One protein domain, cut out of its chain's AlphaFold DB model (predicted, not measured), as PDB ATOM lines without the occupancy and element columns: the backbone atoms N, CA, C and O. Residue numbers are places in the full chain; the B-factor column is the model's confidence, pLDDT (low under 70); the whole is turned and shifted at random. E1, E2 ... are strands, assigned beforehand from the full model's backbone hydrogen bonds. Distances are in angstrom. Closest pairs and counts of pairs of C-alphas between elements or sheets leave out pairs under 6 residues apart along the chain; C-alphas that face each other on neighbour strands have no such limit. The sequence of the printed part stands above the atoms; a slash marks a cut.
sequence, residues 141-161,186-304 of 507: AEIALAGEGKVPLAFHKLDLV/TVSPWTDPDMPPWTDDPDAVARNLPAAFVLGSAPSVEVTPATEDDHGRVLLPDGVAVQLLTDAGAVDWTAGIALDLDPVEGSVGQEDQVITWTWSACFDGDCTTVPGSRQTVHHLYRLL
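What this domain is: This is residues 141 to 161 and 186 to 304 of the 507 residues of an uncharacterized protein of Deltaproteobacteria bacterium (UniProt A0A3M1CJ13). A small three-stranded sheet, E1, E3 and E6, lies over part of one face of a longer, strongly twisted sheet, so that the two make a loose sandwich, only partly face to face. The long strand E7 is the spine of the larger sheet, with E9 and then E2 beside one half of it, and E4 and E8 beside its other half, where E5 folds back on E4 as a hairpin. The printed part has 140 residues with no named helix and nine named strands, E1 to E9 in that order along the chain; the class is all strand, though under half of the residues, 61, are in named strands. The small sheet runs E1, E3, E6, antiparallel, while the branched sheet of six is mixed. The whole is only just compact, close to loose, with a radius of gyration of the C-alphas of 17.1 A and spans of 55 by 37 by 22 A.

How they stand to each other: E1, residues 141 to 147, is the antiparallel neighbour of E3, residues 219 to 225, at 159 degrees between directions; N 144 and O 222 are 2.9 A apart, within hydrogen-bond range. E6, residues 257 to 260, is the antiparallel neighbour of E3 at 156 degrees, with N 221 and O 259 2.8 A apart. E1 and E6 are edge strands, and E3 is an inner strand. E2, residues 211 to 214, is the parallel neighbour of E9, residues 294 to 303, at 48 degrees, with N 213 and O 301 2.9 A apart. The closest C-alphas of E1 and E2, those of Leu 145 and Ala 211, are 6.8 A apart, and E1 and E9 are near each other. On the other side of E9 from E2 is E7, residues 269 to 283, antiparallel at 148 degrees; N 273 and O 298 are 2.8 A apart. The pairing of E7 is staggered: residues 269 to 277 pair with E9, residues 278 to 282 with E4, residues 241 to 246, and residues 280 to 283 with E8, residues 286 to 289. E4 lies on one side of E7 and E8 on the other side. E4 and E7 are antiparallel at 144 degrees, with N 243 and O 280 2.8 A apart. E7 and E8 are a hairpin at 159 degrees, with N 281 and O 288 2.9 A apart. E4 and E5, residues 249 to 252, are a hairpin at 144 degrees, with N 244 and O 251 2.8 A apart. The closest C-alphas of E5 and E6, those of Val 251 and Ile 257, are 7.7 A apart. E3 and E7 are apart.

Where its parts are: E1 begins at C-alpha 141, (-13.212, 24.670, 47.247), and measures 19.6 A from first to last C-alpha. E3 measures 19.7 A and E4 16.2 A. E7, the longest strand with 15 residues, runs 45.0 A from C-alpha 269 at (-12.798, 52.398, 42.150) to C-alpha 283 at (-5.001, 8.988, 33.016). E9 measures 28.5 A and ends at C-alpha 303, (-7.593, 52.139, 46.881). E2, E5, E6 and E8 have four residues each. Residues 150 to 151 make a short antiparallel pairing with residues 212 to 213 of E2.

The domain as a whole: The two C-alphas farthest apart, those of Val 161 and Gly 285, are 59.0 A apart. Residues 162 to 185 are not printed, and C-alphas 161 and 186 are 29.2 A apart across the cut, in the link from E1 to E2. The link from E3 to E4, 15 residues, is long. The mean pLDDT of the printed part is 75.6; residues 155 to 161, 186 to 209 and 228 to 233 are under 70.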
ATOM      1  N   ALA A 141     -12.440  24.651  46.005       74.69
ATOM      2  CA  ALA A 141     -13.212  24.670  47.247       74.69
ATOM      3  C   ALA A 141     -13.050  25.988  48.003       74.69
ATOM      4  O   ALA A 141     -13.981  26.424  48.668       74.69
ATOM      5  N   GLU A 142     -11.885  26.619  47.901       73.19
ATOM      6  CA  GLU A 142     -11.607  27.914  48.512       73.19
ATOM      7  C   GLU A 142     -10.727  28.730  47.573       73.19
ATOM      8  O   GLU A 142      -9.851  28.184  46.892       73.19
ATOM      9  N   ILE A 143     -10.997  30.030  47.540       76.31
ATOM     10  CA  ILE A 143     -10.219  31.014  46.804       76.31
ATOM     11  C   ILE A 143      -9.991  32.192  47.744       76.31
ATOM     12  O   ILE A 143     -10.938  32.900  48.087       76.31
ATOM     13  N   ALA A 144      -8.745  32.397  48.155       78.25
ATOM     14  CA  ALA A 144      -8.354  33.499  49.017       78.25
ATOM     15  C   ALA A 144      -7.509  34.499  48.225       78.25
ATOM     16  O   ALA A 144      -6.411  34.185  47.772       78.25
ATOM     17  N   LEU A 145      -8.010  35.725  48.082       82.00
ATOM     18  CA  LEU A 145      -7.226  36.824  47.526       82.00
ATOM     19  C   LEU A 145      -6.135  37.228  48.520       82.00
ATOM     20  O   LEU A 145      -6.410  37.480  49.696       82.00
ATOM     21  N   ALA A 146      -4.902  37.312  48.052       83.06
ATOM     22  CA  ALA A 146      -3.697  37.604  48.814       83.06
ATOM     23  C   ALA A 146      -2.795  38.565  48.018       83.06
ATOM     24  O   ALA A 146      -3.213  39.124  47.007       83.06
ATOM     25  N   GLY A 147      -1.577  38.802  48.503       82.62
ATOM     26  CA  GLY A 147      -0.585  39.628  47.816       82.62
ATOM     27  C   GLY A 147      -0.185  40.891  48.574       82.62
ATOM     28  O   GLY A 147      -0.750  41.245  49.615       82.62
ATOM     29  N   GLU A 148       0.849  41.552  48.057       83.69
ATOM     30  CA  GLU A 148       1.311  42.842  48.569       83.69
ATOM     31  C   GLU A 148       0.227  43.907  48.355       83.69
ATOM     32  O   GLU A 148      -0.579  43.805  47.439       83.69
ATOM     33  N   GLY A 149       0.161  44.922  49.219       84.81
ATOM     34  CA  GLY A 149      -0.805  46.015  49.069       84.81
ATOM     35  C   GLY A 149      -2.261  45.651  49.378       84.81
ATOM     36  O   GLY A 149      -3.118  46.527  49.266       84.81
ATOM     37  N   LYS A 150      -2.556  44.416  49.814       87.38
ATOM     38  CA  LYS A 150      -3.877  44.055  50.343       87.38
ATOM     39  C   LYS A 150      -4.200  44.893  51.582       87.38
ATOM     40  O   LYS A 150      -3.436  44.906  52.551       87.38
ATOM     41  N   VAL A 151      -5.355  45.546  51.575       83.31
ATOM     42  CA  VAL A 151      -5.891  46.310  52.704       83.31
ATOM     43  C   VAL A 151      -6.953  45.456  53.401       83.31
ATOM     44  O   VAL A 151      -7.871  44.971  52.735       83.31
ATOM     45  N   PRO A 152      -6.838  45.212  54.722       81.50
ATOM     46  CA  PRO A 152      -7.893  44.536  55.468       81.50
ATOM     47  C   PRO A 152      -9.216  45.291  55.321       81.50
ATOM     48  O   PRO A 152      -9.217  46.517  55.255       81.50
ATOM     49  N   LEU A 153     -10.333  44.566  55.293       74.69
ATOM     50  CA  LEU A 153     -11.672  45.147  55.256       74.69
ATOM     51  C   LEU A 153     -12.476  44.667  56.460       74.69
ATOM     52  O   LEU A 153     -12.367  43.510  56.873       74.69
ATOM     53  N   ALA A 154     -13.286  45.562  57.012       70.50
ATOM     54  CA  ALA A 154     -14.273  45.238  58.025       70.50
ATOM     55  C   ALA A 154     -15.660  45.150  57.380       70.50
ATOM     56  O   ALA A 154     -16.019  45.946  56.509       70.50
ATOM     57  N   PHE A 155     -16.457  44.181  57.826       60.59
ATOM     58  CA  PHE A 155     -17.854  44.091  57.425       60.59
ATOM     59  C   PHE A 155     -18.702  45.009  58.294       60.59
ATOM     60  O   PHE A 155     -18.686  44.907  59.520       60.59
ATOM     61  N   HIS A 156     -19.485  45.858  57.639       56.00
ATOM     62  CA  HIS A 156     -20.599  46.558  58.248       56.00
ATOM     63  C   HIS A 156     -21.793  46.448  57.302       56.00
ATOM     64  O   HIS A 156     -21.659  46.731  56.113       56.00
ATOM     65  N   LYS A 157     -22.925  45.972  57.827       47.19
ATOM     66  CA  LYS A 157     -24.183  45.821  57.091       47.19
ATOM     67  C   LYS A 157     -24.678  47.210  56.680       47.19
ATOM     68  O   LYS A 157     -24.796  48.073  57.542       47.19
ATOM     69  N   LEU A 158     -25.022  47.407  55.411       37.56
ATOM     70  CA  LEU A 158     -25.924  48.489  55.022       37.56
ATOM     71  C   LEU A 158     -27.334  48.030  55.433       37.56
ATOM     72  O   LEU A 158     -27.909  47.154  54.790       37.56
ATOM     73  N   ASP A 159     -27.907  48.519  56.537       35.34
ATOM     74  CA  ASP A 159     -29.331  48.268  56.814       35.34
ATOM     75  C   ASP A 159     -30.180  49.378  56.199       35.34
ATOM     76  O   ASP A 159     -30.838  50.167  56.881       35.34
ATOM     77  N   LEU A 160     -30.178  49.443  54.868       36.62
ATOM     78  CA  LEU A 160     -31.129  50.274  54.154       36.62
ATOM     79  C   LEU A 160     -32.379  49.444  53.815       36.62
ATOM     80  O   LEU A 160     -32.491  48.789  52.786       36.62
ATOM     81  N   VAL A 161     -33.399  49.588  54.669       31.16
ATOM     82  CA  VAL A 161     -34.823  49.595  54.260       31.16
ATOM     83  C   VAL A 161     -35.571  48.240  54.191       31.16
ATOM     84  O   VAL A 161     -36.771  48.245  53.909       31.16
ATOM     85  N   THR A 186     -19.736  26.252  44.022       32.75
ATOM     86  CA  THR A 186     -19.789  27.292  42.999       32.75
ATOM     87  C   THR A 186     -19.812  28.599  43.765       32.75
ATOM     88  O   THR A 186     -20.824  28.916  44.388       32.75
ATOM     89  N   VAL A 187     -18.684  29.309  43.764       34.06
ATOM     90  CA  VAL A 187     -18.623  30.700  44.198       34.06
ATOM     91  C   VAL A 187     -19.698  31.446  43.413       34.06
ATOM     92  O   VAL A 187     -19.521  31.751  42.234       34.06
ATOM     93  N   SER A 188     -20.857  31.651  44.032       34.50
ATOM     94  CA  SER A 188     -21.861  32.536  43.466       34.50
ATOM     95  C   SER A 188     -21.310  33.949  43.641       34.50
ATOM     96  O   SER A 188     -20.842  34.265  44.739       34.50
ATOM     97  N   PRO A 189     -21.281  34.778  42.583       36.78
ATOM     98  CA  PRO A 189     -20.862  36.165  42.717       36.78
ATOM     99  C   PRO A 189     -21.693  36.828  43.815       36.78
ATOM    100  O   PRO A 189     -22.903  36.597  43.907       36.78
ATOM    101  N   TRP A 190     -21.035  37.600  44.677       44.66
ATOM    102  CA  TRP A 190     -21.718  38.306  45.748       44.66
ATOM    103  C   TRP A 190     -22.482  39.493  45.156       44.66
ATOM    104  O   TRP A 190     -21.959  40.585  45.017       44.66
ATOM    105  N   THR A 191     -23.734  39.267  44.762       34.00
ATOM    106  CA  THR A 191     -24.511  40.240  43.978       34.00
ATOM    107  C   THR A 191     -24.992  41.468  44.755       34.00
ATOM    108  O   THR A 191     -25.575  42.354  44.138       34.00
ATOM    109  N   ASP A 192     -24.837  41.496  46.082       41.16
ATOM    110  CA  ASP A 192     -25.396  42.546  46.940       41.16
ATOM    111  C   ASP A 192     -24.449  42.888  48.111       41.16
ATOM    112  O   ASP A 192     -24.452  42.158  49.106       41.16
ATOM    113  N   PRO A 193     -23.664  43.983  48.033       38.81
ATOM    114  CA  PRO A 193     -22.705  44.379  49.069       38.81
ATOM    115  C   PRO A 193     -23.343  44.661  50.445       38.81
ATOM    116  O   PRO A 193     -22.635  44.692  51.457       38.81
ATOM    117  N   ASP A 194     -24.669  44.806  50.506       35.56
ATOM    118  CA  ASP A 194     -25.426  45.122  51.721       35.56
ATOM    119  C   ASP A 194     -25.852  43.864  52.486       35.56
ATOM    120  O   ASP A 194     -26.149  43.901  53.688       35.56
ATOM    121  N   MET A 195     -25.847  42.717  51.805       39.59
ATOM    122  CA  MET A 195     -26.282  41.441  52.344       39.59
ATOM    123  C   MET A 195     -25.182  40.401  52.112       39.59
ATOM    124  O   MET A 195     -25.210  39.698  51.098       39.59
ATOM    125  N   PRO A 196     -24.208  40.267  53.040       40.53
ATOM    126  CA  PRO A 196     -23.279  39.140  53.028       40.53
ATOM    127  C   PRO A 196     -24.070  37.840  52.851       40.53
ATOM    128  O   PRO A 196     -25.230  37.794  53.283       40.53
ATOM    129  N   PRO A 197     -23.499  36.781  52.252       38.03
ATOM    130  CA  PRO A 197     -24.147  35.479  52.213       38.03
ATOM    131  C   PRO A 197     -24.200  34.910  53.639       38.03
ATOM    132  O   PRO A 197     -23.464  34.002  53.993       38.03
ATOM    133  N   TRP A 198     -25.068  35.463  54.489       44.25
ATOM    134  CA  TRP A 198     -25.448  34.923  55.784       44.25
ATOM    135  C   TRP A 198     -26.361  33.732  55.520       44.25
ATOM    136  O   TRP A 198     -27.563  33.742  55.782       44.25
ATOM    137  N   THR A 199     -25.795  32.705  54.909       40.31
ATOM    138  CA  THR A 199     -26.309  31.360  55.056       40.31
ATOM    139  C   THR A 199     -26.089  30.936  56.508       40.31
ATOM    140  O   THR A 199     -25.153  31.393  57.163       40.31
ATOM    141  N   ASP A 200     -26.920  30.021  57.014       40.25
ATOM    142  CA  ASP A 200     -26.681  29.337  58.303       40.25
ATOM    143  C   ASP A 200     -25.334  28.573  58.326       40.25
ATOM    144  O   ASP A 200     -24.905  28.065  59.361       40.25
ATOM    145  N   ASP A 201     -24.683  28.513  57.166       40.41
ATOM    146  CA  ASP A 201     -23.311  28.125  56.919       40.41
ATOM    147  C   ASP A 201     -22.339  29.333  57.044       40.41
ATOM    148  O   ASP A 201     -22.260  30.147  56.118       40.41
ATOM    149  N   PRO A 202     -21.562  29.451  58.140       38.91
ATOM    150  CA  PRO A 202     -20.532  30.484  58.331       38.91
ATOM    151  C   PRO A 202     -19.329  30.387  57.377       38.91
ATOM    152  O   PRO A 202     -18.423  31.215  57.441       38.91
ATOM    153  N   ASP A 203     -19.302  29.400  56.495       37.69
ATOM    154  CA  ASP A 203     -18.158  29.033  55.678       37.69
ATOM    155  C   ASP A 203     -18.359  29.309  54.191       37.69
ATOM    156  O   ASP A 203     -17.413  29.596  53.460       37.69
ATOM    157  N   ALA A 204     -19.608  29.337  53.734       39.00
ATOM    158  CA  ALA A 204     -19.983  30.037  52.510       39.00
ATOM    159  C   ALA A 204     -19.579  31.526  52.562       39.00
ATOM    160  O   ALA A 204     -19.236  32.101  51.532       39.00
ATOM    161  N   VAL A 205     -19.519  32.125  53.762       38.41
ATOM    162  CA  VAL A 205     -19.061  33.509  53.976       38.41
ATOM    163  C   VAL A 205     -17.588  33.690  53.603       38.41
ATOM    164  O   VAL A 205     -17.229  34.745  53.109       38.41
ATOM    165  N   ALA A 206     -16.715  32.691  53.762       42.41
ATOM    166  CA  ALA A 206     -15.289  32.839  53.434       42.41
ATOM    167  C   ALA A 206     -15.000  32.826  51.919       42.41
ATOM    168  O   ALA A 206     -13.889  33.127  51.483       42.41
ATOM    169  N   ARG A 207     -15.992  32.467  51.100       50.88
ATOM    170  CA  ARG A 207     -15.795  32.056  49.713       50.88
ATOM    171  C   ARG A 207     -16.317  33.122  48.770       50.88
ATOM    172  O   ARG A 207     -17.413  32.960  48.240       50.88
ATOM    173  N   ASN A 208     -15.484  34.154  48.557       55.72
ATOM    174  CA  ASN A 208     -15.696  35.349  47.711       55.72
ATOM    175  C   ASN A 208     -16.043  36.643  48.462       55.72
ATOM    176  O   ASN A 208     -16.943  37.393  48.081       55.72
ATOM    177  N   LEU A 209     -15.319  36.907  49.549       65.38
ATOM    178  CA  LEU A 209     -15.352  38.214  50.199       65.38
ATOM    179  C   LEU A 209     -14.659  39.249  49.310       65.38
ATOM    180  O   LEU A 209     -13.612  38.921  48.739       65.38
ATOM    181  N   PRO A 210     -15.147  40.500  49.237       76.12
ATOM    182  CA  PRO A 210     -14.403  41.518  48.541       76.12
ATOM    183  C   PRO A 210     -13.065  41.731  49.198       76.12
ATOM    184  O   PRO A 210     -12.908  41.624  50.420       76.12
ATOM    185  N   ALA A 211     -12.107  42.078  48.365       83.50
ATOM    186  CA  ALA A 211     -10.810  42.512  48.820       83.50
ATOM    187  C   ALA A 211     -10.607  43.970  48.445       83.50
ATOM    188  O   ALA A 211     -11.220  44.483  47.514       83.50
ATOM    189  N   ALA A 212      -9.713  44.628  49.168       88.50
ATOM    190  CA  ALA A 212      -9.204  45.925  48.784       88.50
ATOM    191  C   ALA A 212      -7.703  45.830  48.552       88.50
ATOM    192  O   ALA A 212      -6.990  45.170  49.313       88.50
ATOM    193  N   PHE A 213      -7.230  46.507  47.517       93.75
ATOM    194  CA  PHE A 213      -5.829  46.542  47.132       93.75
ATOM    195  C   PHE A 213      -5.417  47.968  46.789       93.75
ATOM    196  O   PHE A 213      -6.167  48.716  46.163       93.75
ATOM    197  N   VAL A 214      -4.212  48.348  47.206       94.94
ATOM    198  CA  VAL A 214      -3.621  49.640  46.846       94.94
ATOM    199  C   VAL A 214      -3.247  49.643  45.361       94.94
ATOM    200  O   VAL A 214      -2.719  48.652  44.854       94.94
ATOM    201  N   LEU A 215      -3.480  50.756  44.667       94.81
ATOM    202  CA  LEU A 215      -3.060  50.932  43.276       94.81
ATOM    203  C   LEU A 215      -1.559  50.642  43.090       94.81
ATOM    204  O   LEU A 215      -0.714  51.047  43.888       94.81
ATOM    205  N   GLY A 216      -1.230  49.939  42.010       91.69
ATOM    206  CA  GLY A 216       0.109  49.464  41.668       91.69
ATOM    207  C   GLY A 216       0.543  48.190  42.398       91.69
ATOM    208  O   GLY A 216       1.659  47.721  42.166       91.69
ATOM    209  N   SER A 217      -0.293  47.628  43.276       92.94
ATOM    210  CA  SER A 217      -0.002  46.348  43.923       92.94
ATOM    211  C   SER A 217      -0.220  45.160  42.985       92.94
ATOM    212  O   SER A 217      -0.965  45.256  42.013       92.94
ATOM    213  N   ALA A 218       0.448  44.045  43.280       90.00
ATOM    214  CA  ALA A 218       0.311  42.787  42.556       90.00
ATOM    215  C   ALA A 218      -0.480  41.798  43.429       90.00
ATOM    216  O   ALA A 218       0.096  41.221  44.363       90.00
ATOM    217  N   PRO A 219      -1.793  41.641  43.188       90.44
ATOM    218  CA  PRO A 219      -2.595  40.680  43.915       90.44
ATOM    219  C   PRO A 219      -2.203  39.259  43.510       90.44
ATOM    220  O   PRO A 219      -1.663  39.001  42.436       90.44
ATOM    221  N   SER A 220      -2.496  38.318  44.390       90.25
ATOM    222  CA  SER A 220      -2.378  36.894  44.122       90.25
ATOM    223  C   SER A 220      -3.594  36.162  44.666       90.25
ATOM    224  O   SER A 220      -4.414  36.718  45.399       90.25
ATOM    225  N   VAL A 221      -3.742  34.904  44.284       86.81
ATOM    226  CA  VAL A 221      -4.826  34.037  44.722       86.81
ATOM    227  C   VAL A 221      -4.249  32.748  45.254       86.81
ATOM    228  O   VAL A 221      -3.510  32.067  44.550       86.81
ATOM    229  N   GLU A 222      -4.633  32.387  46.470       86.94
ATOM    230  CA  GLU A 222      -4.401  31.064  47.031       86.94
ATOM    231  C   GLU A 222      -5.645  30.194  46.831       86.94
ATOM    232  O   GLU A 222      -6.768  30.605  47.133       86.94
ATOM    233  N   VAL A 223      -5.450  28.994  46.289       83.38
ATOM    234  CA  VAL A 223      -6.529  28.097  45.868       83.38
ATOM    235  C   VAL A 223      -6.409  26.760  46.575       83.38
ATOM    236  O   VAL A 223      -5.354  26.112  46.567       83.38
ATOM    237  N   THR A 224      -7.533  26.308  47.120       82.94
ATOM    238  CA  THR A 224      -7.690  24.959  47.665       82.94
ATOM    239  C   THR A 224      -8.631  24.167  46.759       82.94
ATOM    240  O   THR A 224      -9.782  24.566  46.600       82.94
ATOM    241  N   PRO A 225      -8.191  23.049  46.155       82.19
ATOM    242  CA  PRO A 225      -9.054  22.141  45.403       82.19
ATOM    243  C   PRO A 225     -10.190  21.539  46.231       82.19
ATOM    244  O   PRO A 225      -9.986  21.159  47.383       82.19
ATOM    245  N   ALA A 226     -11.356  21.343  45.615       80.12
ATOM    246  CA  ALA A 226     -12.384  20.477  46.176       80.12
ATOM    247  C   ALA A 226     -11.970  19.003  46.074       80.12
ATOM    248  O   ALA A 226     -11.477  18.553  45.038       80.12
ATOM    249  N   THR A 227     -12.175  18.249  47.156       74.12
ATOM    250  CA  THR A 227     -11.813  16.823  47.240       74.12
ATOM    251  C   THR A 227     -13.027  15.896  47.232       74.12
ATOM    252  O   THR A 227     -12.910  14.753  46.785       74.12
ATOM    253  N   GLU A 228     -14.190  16.384  47.669       68.12
ATOM    254  CA  GLU A 228     -15.463  15.655  47.679       68.12
ATOM    255  C   GLU A 228     -16.618  16.539  47.171       68.12
ATOM    256  O   GLU A 228     -16.510  17.767  47.194       68.12
ATOM    257  N   ASP A 229     -17.699  15.922  46.676       62.03
ATOM    258  CA  ASP A 229     -18.955  16.617  46.357       62.03
ATOM    259  C   ASP A 229     -19.889  16.667  47.574       62.03
ATOM    260  O   ASP A 229     -19.608  16.094  48.626       62.03
ATOM    261  N   ASP A 230     -21.047  17.304  47.409       53.16
ATOM    262  CA  ASP A 230     -22.065  17.473  48.459       53.16
ATOM    263  C   ASP A 230     -22.644  16.153  49.001       53.16
ATOM    264  O   ASP A 230     -23.386  16.143  49.984       53.16
ATOM    265  N   HIS A 231     -22.337  15.026  48.360       59.31
ATOM    266  CA  HIS A 231     -22.757  13.692  48.778       59.31
ATOM    267  C   HIS A 231     -21.590  12.891  49.379       59.31
ATOM    268  O   HIS A 231     -21.724  11.679  49.575       59.31
ATOM    269  N   GLY A 232     -20.454  13.546  49.663       61.50
ATOM    270  CA  GLY A 232     -19.237  12.927  50.188       61.50
ATOM    271  C   GLY A 232     -18.541  12.019  49.173       61.50
ATOM    272  O   GLY A 232     -17.851  11.072  49.554       61.50
ATOM    273  N   ARG A 233     -18.776  12.224  47.870       63.91
ATOM    274  CA  ARG A 233     -18.150  11.408  46.822       63.91
ATOM    275  C   ARG A 233     -16.822  12.020  46.435       63.91
ATOM    276  O   ARG A 233     -16.757  13.205  46.132       63.91
ATOM    277  N   VAL A 234     -15.785  11.193  46.373       71.50
ATOM    278  CA  VAL A 234     -14.455  11.605  45.910       71.50
ATOM    279  C   VAL A 234     -14.544  12.128  44.473       71.50
ATOM    280  O   VAL A 234     -15.042  11.435  43.584       71.50
ATOM    281  N   LEU A 235     -14.052  13.347  44.238       78.88
ATOM    282  CA  LEU A 235     -14.172  14.009  42.931       78.88
ATOM    283  C   LEU A 235     -13.200  13.480  41.871       78.88
ATOM    284  O   LEU A 235     -13.451  13.624  40.671       78.88
ATOM    285  N   LEU A 236     -12.083  12.902  42.315       85.94
ATOM    286  CA  LEU A 236     -11.006  12.388  41.475       85.94
ATOM    287  C   LEU A 236     -10.877  10.871  41.684       85.94
ATOM    288  O   LEU A 236     -10.520  10.447  42.783       85.94
ATOM    289  N   PRO A 237     -11.165  10.034  40.672       86.12
ATOM    290  CA  PRO A 237     -10.981   8.598  40.795       86.12
ATOM    291  C   PRO A 237      -9.492   8.232  40.841       86.12
ATOM    292  O   PRO A 237      -8.635   8.941  40.304       86.12
ATOM    293  N   ASP A 238      -9.195   7.085  41.452       85.81
ATOM    294  CA  ASP A 238      -7.834   6.561  41.556       85.81
ATOM    295  C   ASP A 238      -7.146   6.486  40.183       85.81
ATOM    296  O   ASP A 238      -7.709   6.000  39.201       85.81
ATOM    297  N   GLY A 239      -5.894   6.944  40.124       87.69
ATOM    298  CA  GLY A 239      -5.086   6.933  38.900       87.69
ATOM    299  C   GLY A 239      -5.279   8.146  37.985       87.69
ATOM    300  O   GLY A 239      -4.556   8.250  36.994       87.69
ATOM    301  N   VAL A 240      -6.183   9.075  38.317       92.50
ATOM    302  CA  VAL A 240      -6.288  10.374  37.639       92.50
ATOM    303  C   VAL A 240      -5.457  11.416  38.382       92.50
ATOM    304  O   VAL A 240      -5.707  11.707  39.549       92.50
ATOM    305  N   ALA A 241      -4.479  12.005  37.693       92.75
ATOM    306  CA  ALA A 241      -3.740  13.168  38.185       92.75
ATOM    307  C   ALA A 241      -4.214  14.419  37.443       92.75
ATOM    308  O   ALA A 241      -4.257  14.419  36.216       92.75
ATOM    309  N   VAL A 242      -4.565  15.478  38.172       93.94
ATOM    310  CA  VAL A 242      -5.061  16.736  37.596       93.94
ATOM    311  C   VAL A 242      -4.031  17.836  37.809       93.94
ATOM    312  O   VAL A 242      -3.383  17.902  38.853       93.94
ATOM    313  N   GLN A 243      -3.898  18.708  36.820       94.62
ATOM    314  CA  GLN A 243      -3.094  19.918  36.878       94.62
ATOM    315  C   GLN A 243      -3.963  21.106  36.475       94.62
ATOM    316  O   GLN A 243      -4.755  21.012  35.536       94.62
ATOM    317  N   LEU A 244      -3.815  22.220  37.179       93.94
ATOM    318  CA  LEU A 244      -4.343  23.505  36.756       93.94
ATOM    319  C   LEU A 244      -3.450  24.075  35.658       93.94
ATOM    320  O   LEU A 244      -2.228  24.098  35.796       93.94
ATOM    321  N   LEU A 245      -4.061  24.549  34.581       93.50
ATOM    322  CA  LEU A 245      -3.376  25.262  33.516       93.50
ATOM    323  C   LEU A 245      -3.405  26.759  33.832       93.50
ATOM    324  O   LEU A 245      -4.466  27.340  34.048       93.50
ATOM    325  N   THR A 246      -2.222  27.360  33.864       89.62
ATOM    326  CA  THR A 246      -2.001  28.785  34.132       89.62
ATOM    327  C   THR A 246      -1.144  29.375  33.014       89.62
ATOM    328  O   THR A 246      -0.500  28.628  32.269       89.62
ATOM    329  N   ASP A 247      -1.045  30.700  32.935       84.06
ATOM    330  CA  ASP A 247      -0.163  31.361  31.964       84.06
ATOM    331  C   ASP A 247       1.324  31.035  32.189       84.06
ATOM    332  O   ASP A 247       2.119  31.016  31.246       84.06
ATOM    333  N   ALA A 248       1.704  30.707  33.429       84.31
ATOM    334  CA  ALA A 248       3.054  30.276  33.790       84.31
ATOM    335  C   ALA A 248       3.323  28.784  33.501       84.31
ATOM    336  O   ALA A 248       4.474  28.340  33.563       84.31
ATOM    337  N   GLY A 249       2.287  28.004  33.171       88.31
ATOM    338  CA  GLY A 249       2.365  26.568  32.903       88.31
ATOM    339  C   GLY A 249       1.388  25.732  33.735       88.31
ATOM    340  O   GLY A 249       0.469  26.248  34.368       88.31
ATOM    341  N   ALA A 250       1.578  24.412  33.711       91.06
ATOM    342  CA  ALA A 250       0.747  23.473  34.458       91.06
ATOM    343  C   ALA A 250       1.247  23.315  35.905       91.06
ATOM    344  O   ALA A 250       2.440  23.088  36.126       91.06
ATOM    345  N   VAL A 251       0.336  23.400  36.875       92.19
ATOM    346  CA  VAL A 251       0.605  23.230  38.312       92.19
ATOM    347  C   VAL A 251      -0.251  22.090  38.849       92.19
ATOM    348  O   VAL A 251      -1.440  22.023  38.552       92.19
ATOM    349  N   ASP A 252       0.324  21.190  39.643       91.50
ATOM    350  CA  ASP A 252      -0.421  20.055  40.200       91.50
ATOM    351  C   ASP A 252      -1.612  20.527  41.050       91.50
ATOM    352  O   ASP A 252      -1.462  21.369  41.940       91.50
ATOM    353  N   TRP A 253      -2.799  19.964  40.788       90.38
ATOM    354  CA  TRP A 253      -4.065  20.330  41.432       90.38
ATOM    355  C   TRP A 253      -4.124  19.816  42.875       90.38
ATOM    356  O   TRP A 253      -4.744  18.801  43.189       90.38
ATOM    357  N   THR A 254      -3.408  20.510  43.753       86.19
ATOM    358  CA  THR A 254      -3.194  20.183  45.166       86.19
ATOM    359  C   THR A 254      -3.456  21.413  46.042       86.19
ATOM    360  O   THR A 254      -3.632  22.511  45.528       86.19
ATOM    361  N   ALA A 255      -3.576  21.247  47.360       76.12
ATOM    362  CA  ALA A 255      -3.867  22.373  48.253       76.12
ATOM    363  C   ALA A 255      -2.718  23.398  48.289       76.12
ATOM    364  O   ALA A 255      -1.550  23.009  48.336       76.12
ATOM    365  N   GLY A 256      -3.063  24.690  48.337       75.62
ATOM    366  CA  GLY A 256      -2.099  25.787  48.479       75.62
ATOM    367  C   GLY A 256      -1.471  26.248  47.163       75.62
ATOM    368  O   GLY A 256      -0.311  26.660  47.153       75.62
ATOM    369  N   ILE A 257      -2.202  26.160  46.047       86.00
ATOM    370  CA  ILE A 257      -1.748  26.726  44.768       86.00
ATOM    371  C   ILE A 257      -1.834  28.245  44.867       86.00
ATOM    372  O   ILE A 257      -2.913  28.770  45.115       86.00
ATOM    373  N   ALA A 258      -0.720  28.936  44.641       87.25
ATOM    374  CA  ALA A 258      -0.675  30.389  44.550       87.25
ATOM    375  C   ALA A 258      -0.564  30.820  43.082       87.25
ATOM    376  O   ALA A 258       0.296  30.315  42.356       87.25
ATOM    377  N   LEU A 259      -1.428  31.737  42.659       88.06
ATOM    378  CA  LEU A 259      -1.452  32.320  41.319       88.06
ATOM    379  C   LEU A 259      -1.304  33.828  41.424       88.06
ATOM    380  O   LEU A 259      -2.064  34.459  42.150       88.06
ATOM    381  N   ASP A 260      -0.368  34.401  40.683       89.56
ATOM    382  CA  ASP A 260      -0.285  35.853  40.562       89.56
ATOM    383  C   ASP A 260      -1.416  36.349  39.653       89.56
ATOM    384  O   ASP A 260      -1.725  35.730  38.630       89.56
ATOM    385  N   LEU A 261      -2.048  37.449  40.050       87.31
ATOM    386  CA  LEU A 261      -3.013  38.179  39.238       87.31
ATOM    387  C   LEU A 261      -2.341  39.394  38.595       87.31
ATOM    388  O   LEU A 261      -1.240  39.802  38.981       87.31
ATOM    389  N   ASP A 262      -3.025  39.985  37.619       87.56
ATOM    390  CA  ASP A 262      -2.578  41.236  37.025       87.56
ATOM    391  C   ASP A 262      -2.512  42.347  38.090       87.56
ATOM    392  O   ASP A 262      -3.363  42.398  38.985       87.56
ATOM    393  N   PRO A 263      -1.509  43.245  38.028       89.00
ATOM    394  CA  PRO A 263      -1.412  44.350  38.965       89.00
ATOM    395  C   PRO A 263      -2.643  45.258  38.926       89.00
ATOM    396  O   PRO A 263      -3.211  45.521  37.865       89.00
ATOM    397  N   VAL A 264      -3.000  45.806  40.087       87.25
ATOM    398  CA  VAL A 264      -4.116  46.745  40.233       87.25
ATOM    399  C   VAL A 264      -3.705  48.112  39.691       87.25
ATOM    400  O   VAL A 264      -3.256  48.984  40.433       87.25
ATOM    401  N   GLU A 265      -3.793  48.309  38.382       83.62
ATOM    402  CA  GLU A 265      -3.397  49.560  37.732       83.62
ATOM    403  C   GLU A 265      -4.568  50.530  37.519       83.62
ATOM    404  O   GLU A 265      -5.746  50.171  37.525       83.62
ATOM    405  N   GLY A 266      -4.224  51.796  37.274       87.00
ATOM    406  CA  GLY A 266      -5.172  52.814  36.833       87.00
ATOM    407  C   GLY A 266      -5.616  53.745  37.953       87.00
ATOM    408  O   GLY A 266      -4.840  54.587  38.402       87.00
ATOM    409  N   SER A 267      -6.886  53.646  38.328       95.19
ATOM    410  CA  SER A 267      -7.593  54.610  39.169       95.19
ATOM    411  C   SER A 267      -8.341  53.927  40.306       95.19
ATOM    412  O   SER A 267      -8.673  52.746  40.224       95.19
ATOM    413  N   VAL A 268      -8.646  54.706  41.340       96.56
ATOM    414  CA  VAL A 268      -9.520  54.314  42.444       96.56
ATOM    415  C   VAL A 268     -10.881  53.883  41.902       96.56
ATOM    416  O   VAL A 268     -11.354  54.427  40.900       96.56
ATOM    417  N   GLY A 269     -11.495  52.902  42.557       94.50
ATOM    418  CA  GLY A 269     -12.798  52.398  42.150       94.50
ATOM    419  C   GLY A 269     -13.065  50.971  42.601       94.50
ATOM    420  O   GLY A 269     -12.414  50.463  43.515       94.50
ATOM    421  N   GLN A 270     -13.981  50.306  41.906       91.12
ATOM    422  CA  GLN A 270     -14.225  48.866  42.033       91.12
ATOM    423  C   GLN A 270     -14.048  48.143  40.704       91.12
ATOM    424  O   GLN A 270     -14.155  48.750  39.639       91.12
ATOM    425  N   GLU A 271     -13.774  46.847  40.767       87.81
ATOM    426  CA  GLU A 271     -13.794  45.964  39.606       87.81
ATOM    427  C   GLU A 271     -14.152  44.524  39.981       87.81
ATOM    428  O   GLU A 271     -13.948  44.076  41.111       87.81
ATOM    429  N   ASP A 272     -14.649  43.794  38.986       82.81
ATOM    430  CA  ASP A 272     -14.949  42.372  39.079       82.81
ATOM    431  C   ASP A 272     -13.820  41.586  38.421       82.81
ATOM    432  O   ASP A 272     -13.739  41.482  37.192       82.81
ATOM    433  N   GLN A 273     -12.950  40.997  39.234       81.50
ATOM    434  CA  GLN A 273     -11.890  40.131  38.749       81.50
ATOM    435  C   GLN A 273     -12.462  38.759  38.399       81.50
ATOM    436  O   GLN A 273     -12.800  37.950  39.267       81.50
ATOM    437  N   VAL A 274     -12.525  38.463  37.104       82.50
ATOM    438  CA  VAL A 274     -12.906  37.138  36.611       82.50
ATOM    439  C   VAL A 274     -11.660  36.266  36.496       82.50
ATOM    440  O   VAL A 274     -10.718  36.599  35.780       82.50
ATOM    441  N   ILE A 275     -11.665  35.121  37.172       82.19
ATOM    442  CA  ILE A 275     -10.622  34.097  37.062       82.19
ATOM    443  C   ILE A 275     -11.200  32.917  36.293       82.19
ATOM    444  O   ILE A 275     -12.239  32.372  36.673       82.19
ATOM    445  N   THR A 276     -10.527  32.530  35.209       87.06
ATOM    446  CA  THR A 276     -10.898  31.363  34.404       87.06
ATOM    447  C   THR A 276     -10.000  30.185  34.763       87.06
ATOM    448  O   THR A 276      -8.787  30.226  34.582       87.06
ATOM    449  N   TRP A 277     -10.616  29.116  35.242       87.38
ATOM    450  CA  TRP A 277      -9.980  27.871  35.630       87.38
ATOM    451  C   TRP A 277     -10.047  26.882  34.473       87.38
ATOM    452  O   TRP A 277     -11.127  26.558  33.969       87.38
ATOM    453  N   THR A 278      -8.885  26.393  34.055       94.00
ATOM    454  CA  THR A 278      -8.760  25.336  33.049       94.00
ATOM    455  C   THR A 278      -7.811  24.274  33.565       94.00
ATOM    456  O   THR A 278      -6.882  24.571  34.314       94.00
ATOM    457  N   TRP A 279      -8.043  23.022  33.189       94.94
ATOM    458  CA  TRP A 279      -7.293  21.899  33.740       94.94
ATOM    459  C   TRP A 279      -6.792  20.974  32.642       94.94
ATOM    460  O   TRP A 279      -7.405  20.827  31.584       94.94
ATOM    461  N   SER A 280      -5.694  20.292  32.926       95.50
ATOM    462  CA  SER A 280      -5.299  19.072  32.234       95.50
ATOM    463  C   SER A 280      -5.356  17.903  33.196       95.50
ATOM    464  O   SER A 280      -5.127  18.060  34.393       95.50
ATOM    465  N   ALA A 281      -5.626  16.717  32.672       95.12
ATOM    466  CA  ALA A 281      -5.617  15.503  33.460       95.12
ATOM    467  C   ALA A 281      -4.841  14.400  32.746       95.12
ATOM    468  O   ALA A 281      -4.910  14.255  31.523       95.12
ATOM    469  N   CYS A 282      -4.111  13.628  33.540       91.88
ATOM    470  CA  CYS A 282      -3.374  12.450  33.129       91.88
ATOM    471  C   CYS A 282      -4.100  11.200  33.621       91.88
ATOM    472  O   CYS A 282      -4.341  11.058  34.822       91.88
ATOM    473  N   PHE A 283      -4.405  10.285  32.706       91.44
ATOM    474  CA  PHE A 283      -5.001   8.988  33.016       91.44
ATOM    475  C   PHE A 283      -4.380   7.913  32.117       91.44
ATOM    476  O   PHE A 283      -4.264   8.103  30.909       91.44
ATOM    477  N   ASP A 284      -3.916   6.806  32.708       85.25
ATOM    478  CA  ASP A 284      -3.170   5.741  32.011       85.25
ATOM    479  C   ASP A 284      -1.952   6.231  31.195       85.25
ATOM    480  O   ASP A 284      -1.582   5.658  30.170       85.25
ATOM    481  N   GLY A 285      -1.299   7.300  31.661       82.12
ATOM    482  CA  GLY A 285      -0.127   7.885  31.003       82.12
ATOM    483  C   GLY A 285      -0.438   8.802  29.815       82.12
ATOM    484  O   GLY A 285       0.501   9.322  29.216       82.12
ATOM    485  N   ASP A 286      -1.717   9.030  29.501       84.81
ATOM    486  CA  ASP A 286      -2.163  10.022  28.521       84.81
ATOM    487  C   ASP A 286      -2.627  11.296  29.235       84.81
ATOM    488  O   ASP A 286      -3.536  11.251  30.065       84.81
ATOM    489  N   CYS A 287      -1.975  12.422  28.936       89.62
ATOM    490  CA  CYS A 287      -2.241  13.719  29.551       89.62
ATOM    491  C   CYS A 287      -2.864  14.654  28.520       89.62
ATOM    492  O   CYS A 287      -2.229  15.008  27.526       89.62
ATOM    493  N   THR A 288      -4.095  15.082  28.776       92.06
ATOM    494  CA  THR A 288      -4.850  15.943  27.860       92.06
ATOM    495  C   THR A 288      -5.553  17.056  28.624       92.06
ATOM    496  O   THR A 288      -5.817  16.935  29.821       92.06
ATOM    497  N   THR A 289      -5.831  18.166  27.945       93.88
ATOM    498  CA  THR A 289      -6.691  19.222  28.487       93.88
ATOM    499  C   THR A 289      -8.089  18.659  28.717       93.88
ATOM    500  O   THR A 289      -8.655  18.030  27.823       93.88
ATOM    501  N   VAL A 290      -8.643  18.887  29.906       94.50
ATOM    502  CA  VAL A 290     -10.037  18.553  30.206       94.50
ATOM    503  C   VAL A 290     -10.917  19.551  29.446       94.50
ATOM    504  O   VAL A 290     -10.706  20.755  29.600       94.50
ATOM    505  N   PRO A 291     -11.867  19.101  28.607       93.88
ATOM    506  CA  PRO A 291     -12.725  20.008  27.854       93.88
ATOM    507  C   PRO A 291     -13.535  20.926  28.771       93.88
ATOM    508  O   PRO A 291     -14.119  20.464  29.750       93.88
ATOM    509  N   GLY A 292     -13.613  22.201  28.401       90.88
ATOM    510  CA  GLY A 292     -14.356  23.219  29.136       90.88
ATOM    511  C   GLY A 292     -13.505  24.014  30.124       90.88
ATOM    512  O   GLY A 292     -12.282  23.886  30.200       90.88
ATOM    513  N   SER A 293     -14.171  24.895  30.859       88.00
ATOM    514  CA  SER A 293     -13.551  25.747  31.876       88.00
ATOM    515  C   SER A 293     -14.542  26.052  32.991       88.00
ATOM    516  O   SER A 293     -15.716  25.692  32.900       88.00
ATOM    517  N   ARG A 294     -14.083  26.716  34.047       81.81
ATOM    518  CA  ARG A 294     -14.962  27.323  35.047       81.81
ATOM    519  C   ARG A 294     -14.547  28.760  35.263       81.81
ATOM    520  O   ARG A 294     -13.356  29.046  35.259       81.81
ATOM    521  N   GLN A 295     -15.498  29.644  35.516       80.56
ATOM    522  CA  GLN A 295     -15.194  31.013  35.919       80.56
ATOM    523  C   GLN A 295     -15.614  31.273  37.362       80.56
ATOM    524  O   GLN A 295     -16.610  30.737  37.844       80.56
ATOM    525  N   THR A 296     -14.838  32.104  38.048       74.81
ATOM    526  CA  THR A 296     -15.205  32.696  39.339       74.81
ATOM    527  C   THR A 296     -14.996  34.196  39.264       74.81
ATOM    528  O   THR A 296     -14.013  34.630  38.668       74.81
ATOM    529  N   VAL A 297     -15.891  34.965  39.870       76.81
ATOM    530  CA  VAL A 297     -15.863  36.432  39.852       76.81
ATOM    531  C   VAL A 297     -15.599  36.929  41.263       76.81
ATOM    532  O   VAL A 297     -16.300  36.491  42.171       76.81
ATOM    533  N   HIS A 298     -14.629  37.828  41.428       75.94
ATOM    534  CA  HIS A 298     -14.202  38.369  42.717       75.94
ATOM    535  C   HIS A 298     -14.285  39.891  42.730       75.94
ATOM    536  O   HIS A 298     -13.702  40.538  41.866       75.94
ATOM    537  N   HIS A 299     -14.980  40.465  43.711       80.50
ATOM    538  CA  HIS A 299     -15.118  41.918  43.832       80.50
ATOM    539  C   HIS A 299     -13.878  42.538  44.483       80.50
ATOM    540  O   HIS A 299     -13.489  42.164  45.592       80.50
ATOM    541  N   LEU A 300     -13.266  43.504  43.805       86.25
ATOM    542  CA  LEU A 300     -12.068  44.201  44.259       86.25
ATOM    543  C   LEU A 300     -12.335  45.701  44.383       86.25
ATOM    544  O   LEU A 300     -12.813  46.331  43.445       86.25
ATOM    545  N   TYR A 301     -11.949  46.288  45.512       91.75
ATOM    546  CA  TYR A 301     -11.813  47.731  45.676       91.75
ATOM    547  C   TYR A 301     -10.365  48.148  45.429       91.75
ATOM    548  O   TYR A 301      -9.424  47.601  46.009       91.75
ATOM    549  N   ARG A 302     -10.185  49.155  44.585       95.62
ATOM    550  CA  ARG A 302      -8.890  49.713  44.204       95.62
ATOM    551  C   ARG A 302      -8.705  51.010  44.979       95.62
ATOM    552  O   ARG A 302      -9.430  51.973  44.742       95.62
ATOM    553  N   LEU A 303      -7.795  51.023  45.949       95.88
ATOM    554  CA  LEU A 303      -7.593  52.139  46.881       95.88
ATOM    555  C   LEU A 303      -6.346  52.944  46.512       95.88
ATOM    556  O   LEU A 303      -5.350  52.381  46.064       95.88
ATOM    557  N   LEU A 304      -6.351  54.256  46.762       95.75
ATOM    558  CA  LEU A 304      -5.196  55.110  46.452       95.75
ATOM    559  C   LEU A 304      -3.974  54.771  47.322       95.75
ATOM    560  O   LEU A 304      -2.829  54.923  46.899       95.75
TER     561      LEU A 304